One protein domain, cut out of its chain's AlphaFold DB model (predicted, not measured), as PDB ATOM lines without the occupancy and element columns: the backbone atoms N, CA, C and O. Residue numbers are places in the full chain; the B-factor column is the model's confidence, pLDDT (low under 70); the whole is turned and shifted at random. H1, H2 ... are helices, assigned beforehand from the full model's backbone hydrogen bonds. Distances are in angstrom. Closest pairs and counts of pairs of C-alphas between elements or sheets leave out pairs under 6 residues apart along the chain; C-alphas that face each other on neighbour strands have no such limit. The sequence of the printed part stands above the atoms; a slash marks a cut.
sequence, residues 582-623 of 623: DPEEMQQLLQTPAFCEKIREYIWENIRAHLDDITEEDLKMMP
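What this domain is: This is residues 582 to 623 of the 623 residues of the protein "Helitron_like_N domain-containing protein" of Pisolithus tinctorius Marx 270 (UniProt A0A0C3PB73). A short helix, H1, and a longer one, H2, meet near their ends as an L, and from the far end of H2 a link with no named element, residues 607 to 615, runs off to a small helix, H3, which is apart from both. Residues 600 to 623 stand free. The printed part has 42 residues with three named helices in the order H1, H2, H3, and its class is all helix. It is an extended rod, with a radius of gyration of the C-alphas of 17.2 A and spans of 47 by 18 by 12 A.

How they stand to each other: H1, residues 583 to 590, and H2, residues 593 to 606, only just touch, with 3 pairs of C-alphas within 8 A, and touch only at the corner by their tight link. The closest C-alphas are those of Leu 590 and Cys 596, 5.6 A apart, and H2 touches H1 with residues 595 to 596 alone. Their lines are about perpendicular, at 84 degrees. H3, residues 616 to 621, is apart from H1 and from H2. In H1 and H2 every O i to N i+4 pair is within hydrogen-bond range; in H3 it is 1 of 2, with 2 of 3 O i to N i+3 pairs within range.

Where its parts are: H1 begins at C-alpha 583 (218.543, 254.630, 209.706). H2 measures 20.0 A from first to last C-alpha, H1 10.4 A and H3 9.1 A. H3 ends at C-alpha 621 (261.506, 263.002, 202.117).

The domain as a whole: The C-alphas farthest apart, those of Glu 584 and Met 621, are 47.5 A apart. The printed part has no cut and ends at the chain's last residue. The link from H2 to H3 is short, with 9 residues. Mean pLDDT of the printed part is 76.2, and residues 607 to 623 are under 70.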
ATOM      1  N   ASP A 582     217.326 257.954 213.128       78.12
ATOM      2  CA  ASP A 582     217.429 256.509 212.915       78.12
ATOM      3  C   ASP A 582     217.754 256.188 211.436       78.12
ATOM      4  O   ASP A 582     217.683 257.075 210.582       78.12
ATOM      5  N   PRO A 583     218.157 254.952 211.081       79.38
ATOM      6  CA  PRO A 583     218.543 254.630 209.706       79.38
ATOM      7  C   PRO A 583     217.466 254.927 208.650       79.38
ATOM      8  O   PRO A 583     217.807 255.296 207.524       79.38
ATOM      9  N   GLU A 584     216.183 254.791 208.994       84.00
ATOM     10  CA  GLU A 584     215.074 255.051 208.075       84.00
ATOM     11  C   GLU A 584     214.873 256.561 207.891       84.00
ATOM     12  O   GLU A 584     214.819 257.052 206.760       84.00
ATOM     13  N   GLU A 585     214.855 257.318 208.989       86.56
ATOM     14  CA  GLU A 585     214.816 258.779 208.976       86.56
ATOM     15  C   GLU A 585     216.036 259.351 208.244       86.56
ATOM     16  O   GLU A 585     215.907 260.254 207.420       86.56
ATOM     17  N   MET A 586     217.222 258.787 208.467       86.44
ATOM     18  CA  MET A 586     218.451 259.189 207.794       86.44
ATOM     19  C   MET A 586     218.356 258.973 206.286       86.44
ATOM     20  O   MET A 586     218.705 259.868 205.512       86.44
ATOM     21  N   GLN A 587     217.835 257.823 205.853       87.19
ATOM     22  CA  GLN A 587     217.613 257.545 204.440       87.19
ATOM     23  C   GLN A 587     216.622 258.538 203.818       87.19
ATOM     24  O   GLN A 587     216.852 259.011 202.705       87.19
ATOM     25  N   GLN A 588     215.549 258.892 204.530       92.06
ATOM     26  CA  GLN A 588     214.577 259.890 204.075       92.06
ATOM     27  C   GLN A 588     215.189 261.300 204.018       92.06
ATOM     28  O   GLN A 588     215.022 262.008 203.024       92.06
ATOM     29  N   LEU A 589     215.949 261.702 205.038       90.62
ATOM     30  CA  LEU A 589     216.625 262.999 205.098       90.62
ATOM     31  C   LEU A 589     217.643 263.152 203.969       90.62
ATOM     32  O   LEU A 589     217.675 264.201 203.324       90.62
ATOM     33  N   LEU A 590     218.410 262.104 203.659       88.88
ATOM     34  CA  LEU A 590     219.358 262.093 202.542       88.88
ATOM     35  C   LEU A 590     218.683 262.247 201.168       88.88
ATOM     36  O   LEU A 590     219.342 262.652 200.216       88.88
ATOM     37  N   GLN A 591     217.374 262.010 201.042       92.69
ATOM     38  CA  GLN A 591     216.634 262.320 199.810       92.69
ATOM     39  C   GLN A 591     216.287 263.811 199.683       92.69
ATOM     40  O   GLN A 591     215.887 264.266 198.608       92.69
ATOM     41  N   THR A 592     216.444 264.601 200.751       95.44
ATOM     42  CA  THR A 592     216.151 266.037 200.733       95.44
ATOM     43  C   THR A 592     217.381 266.855 200.304       95.44
ATOM     44  O   THR A 592     218.471 266.677 200.857       95.44
ATOM     45  N   PRO A 593     217.240 267.811 199.360       94.19
ATOM     46  CA  PRO A 593     218.369 268.627 198.905       94.19
ATOM     47  C   PRO A 593     219.035 269.440 200.022       94.19
ATOM     48  O   PRO A 593     220.254 269.566 200.042       94.19
ATOM     49  N   ALA A 594     218.243 269.963 200.964       94.38
ATOM     50  CA  ALA A 594     218.745 270.791 202.060       94.38
ATOM     51  C   ALA A 594     219.648 270.003 203.021       94.38
ATOM     52  O   ALA A 594     220.696 270.495 203.430       94.38
ATOM     53  N   PHE A 595     219.260 268.772 203.366       92.00
ATOM     54  CA  PHE A 595     220.065 267.934 204.245       92.00
ATOM     55  C   PHE A 595     221.314 267.402 203.535       92.00
ATOM     56  O   PHE A 595     222.393 267.407 204.121       92.00
ATOM     57  N   CYS A 596     221.198 267.024 202.256       91.19
ATOM     58  CA  CYS A 596     222.353 266.683 201.424       91.19
ATOM     59  C   CYS A 596     223.407 267.797 201.419       91.19
ATOM     60  O   CYS A 596     224.591 267.513 201.583       91.19
ATOM     61  N   GLU A 597     222.990 269.053 201.244       93.56
ATOM     62  CA  GLU A 597     223.921 270.184 201.240       93.56
ATOM     63  C   GLU A 597     224.584 270.372 202.607       93.56
ATOM     64  O   GLU A 597     225.805 270.472 202.682       93.56
ATOM     65  N   LYS A 598     223.812 270.270 203.695       90.44
ATOM     66  CA  LYS A 598     224.351 270.306 205.060       90.44
ATOM     67  C   LYS A 598     225.405 269.218 205.309       90.44
ATOM     68  O   LYS A 598     226.419 269.477 205.949       90.44
ATOM     69  N   ILE A 599     225.184 267.997 204.815       88.00
ATOM     70  CA  ILE A 599     226.159 266.900 204.935       88.00
ATOM     71  C   ILE A 599     227.404 267.165 204.082       88.00
ATOM     72  O   ILE A 599     228.509 266.876 204.533       88.00
ATOM     73  N   ARG A 600     227.262 267.739 202.879       87.56
ATOM     74  CA  ARG A 600     228.418 268.137 202.057       87.56
ATOM     75  C   ARG A 600     229.261 269.199 202.745       87.56
ATOM     76  O   ARG A 600     230.475 269.044 202.778       87.56
ATOM     77  N   GLU A 601     228.629 270.229 203.301       89.25
ATOM     78  CA  GLU A 601     229.314 271.264 204.084       89.25
ATOM     79  C   GLU A 601     230.041 270.639 205.279       89.25
ATOM     80  O   GLU A 601     231.234 270.865 205.454       89.25
ATOM     81  N   TYR A 602     229.369 269.760 206.032       84.25
ATOM     82  CA  TYR A 602     229.986 269.038 207.145       84.25
ATOM     83  C   TYR A 602     231.213 268.219 206.710       84.25
ATOM     84  O   TYR A 602     232.267 268.310 207.339       84.25
ATOM     85  N   ILE A 603     231.106 267.438 205.629       83.56
ATOM     86  CA  ILE A 603     232.230 266.661 205.087       83.56
ATOM     87  C   ILE A 603     233.362 267.593 204.648       83.56
ATOM     88  O   ILE A 603     234.512 267.326 204.968       83.56
ATOM     89  N   TRP A 604     233.050 268.692 203.963       83.00
ATOM     90  CA  TRP A 604     234.041 269.659 203.489       83.00
ATOM     91  C   TRP A 604     234.792 270.349 204.635       83.00
ATOM     92  O   TRP A 604     235.998 270.580 204.551       83.00
ATOM     93  N   GLU A 605     234.097 270.669 205.726       82.94
ATOM     94  CA  GLU A 605     234.702 271.300 206.899       82.94
ATOM     95  C   GLU A 605     235.587 270.336 207.701       82.94
ATOM     96  O   GLU A 605     236.632 270.757 208.208       82.94
ATOM     97  N   ASN A 606     235.195 269.058 207.798       74.00
ATOM     98  CA  ASN A 606     235.795 268.090 208.725       74.00
ATOM     99  C   ASN A 606     236.737 267.073 208.062       74.00
ATOM    100  O   ASN A 606     237.688 266.620 208.697       74.00
ATOM    101  N   ILE A 607     236.507 266.708 206.799       69.69
ATOM    102  CA  ILE A 607     237.329 265.747 206.056       69.69
ATOM    103  C   ILE A 607     238.203 266.519 205.074       69.69
ATOM    104  O   ILE A 607     237.781 266.887 203.980       69.69
ATOM    105  N   ARG A 608     239.459 266.733 205.464       65.50
ATOM    106  CA  ARG A 608     240.497 267.262 204.577       65.50
ATOM    107  C   ARG A 608     241.417 266.123 204.178       65.50
ATOM    108  O   ARG A 608     242.262 265.696 204.959       65.50
ATOM    109  N   ALA A 609     241.230 265.612 202.967       55.91
ATOM    110  CA  ALA A 609     242.268 264.839 202.310       55.91
ATOM    111  C   ALA A 609     243.221 265.858 201.677       55.91
ATOM    112  O   ALA A 609     242.793 266.615 200.812       55.91
ATOM    113  N   HIS A 610     244.476 265.852 202.131       57.06
ATOM    114  CA  HIS A 610     245.601 266.706 201.726       57.06
ATOM    115  C   HIS A 610     245.827 268.007 202.513       57.06
ATOM    116  O   HIS A 610     244.950 268.852 202.671       57.06
ATOM    117  N   LEU A 611     247.072 268.161 202.981       55.84
ATOM    118  CA  LEU A 611     247.703 269.467 203.135       55.84
ATOM    119  C   LEU A 611     247.952 269.961 201.710       55.84
ATOM    120  O   LEU A 611     248.667 269.297 200.956       55.84
ATOM    121  N   ASP A 612     247.325 271.072 201.332       50.34
ATOM    122  CA  ASP A 612     247.617 271.735 200.065       50.34
ATOM    123  C   ASP A 612     249.153 271.880 199.945       50.34
ATOM    124  O   ASP A 612     249.798 272.343 200.885       50.34
ATOM    125  N   ASP A 613     249.727 271.408 198.829       62.59
ATOM    126  CA  ASP A 613     251.155 271.485 198.444       62.59
ATOM    127  C   ASP A 613     252.126 270.331 198.809       62.59
ATOM    128  O   ASP A 613     253.319 270.469 198.545       62.59
ATOM    129  N   ILE A 614     251.686 269.173 199.322       61.91
ATOM    130  CA  ILE A 614     252.590 268.009 199.524       61.91
ATOM    131  C   ILE A 614     252.499 267.017 198.352       61.91
ATOM    132  O   ILE A 614     251.447 266.439 198.090       61.91
ATOM    133  N   THR A 615     253.594 266.777 197.634       69.88
ATOM    134  CA  THR A 615     253.672 265.763 196.568       69.88
ATOM    135  C   THR A 615     254.066 264.379 197.103       69.88
ATOM    136  O   THR A 615     254.535 264.221 198.229       69.88
ATOM    137  N   GLU A 616     253.911 263.336 196.283       57.78
ATOM    138  CA  GLU A 616     254.354 261.970 196.613       57.78
ATOM    139  C   GLU A 616     255.882 261.874 196.838       57.78
ATOM    140  O   GLU A 616     256.365 260.963 197.512       57.78
ATOM    141  N   GLU A 617     256.652 262.825 196.299       62.44
ATOM    142  CA  GLU A 617     258.092 262.977 196.544       62.44
ATOM    143  C   GLU A 617     258.376 263.645 197.897       62.44
ATOM    144  O   GLU A 617     259.297 263.220 198.597       62.44
ATOM    145  N   ASP A 618     257.546 264.603 198.319       68.12
ATOM    146  CA  ASP A 618     257.646 265.239 199.638       68.12
ATOM    147  C   ASP A 618     257.343 264.240 200.767       68.12
ATOM    148  O   ASP A 618     258.051 264.215 201.774       68.12
ATOM    149  N   LEU A 619     256.377 263.331 200.567       57.31
ATOM    150  CA  LEU A 619     256.076 262.232 201.502       57.31
ATOM    151  C   LEU A 619     257.248 261.255 201.684       57.31
ATOM    152  O   LEU A 619     257.414 260.695 202.764       57.31
ATOM    153  N   LYS A 620     258.076 261.052 200.650       59.41
ATOM    154  CA  LYS A 620     259.272 260.189 200.712       59.41
ATOM    155  C   LYS A 620     260.477 260.870 201.365       59.41
ATOM    156  O   LYS A 620     261.443 260.186 201.691       59.41
ATOM    157  N   MET A 621     260.439 262.196 201.515       60.47
ATOM    158  CA  MET A 621     261.506 263.002 202.117       60.47
ATOM    159  C   MET A 621     261.147 263.564 203.500       60.47
ATOM    160  O   MET A 621     261.981 264.231 204.116       60.47
ATOM    161  N   MET A 622     259.937 263.301 204.002       53.84
ATOM    162  CA  MET A 622     259.575 263.605 205.384       53.84
ATOM    163  C   MET A 622     260.281 262.632 206.351       53.84
ATOM    164  O   MET A 622     260.371 261.444 206.040       53.84
ATOM    165  N   PRO A 623     260.839 263.141 207.465       43.59
ATOM    166  CA  PRO A 623     261.725 262.394 208.361       43.59
ATOM    167  C   PRO A 623     261.049 261.266 209.143       43.59
ATOM    168  O   PRO A 623     259.833 261.376 209.426       43.59
TER     169      PRO A 623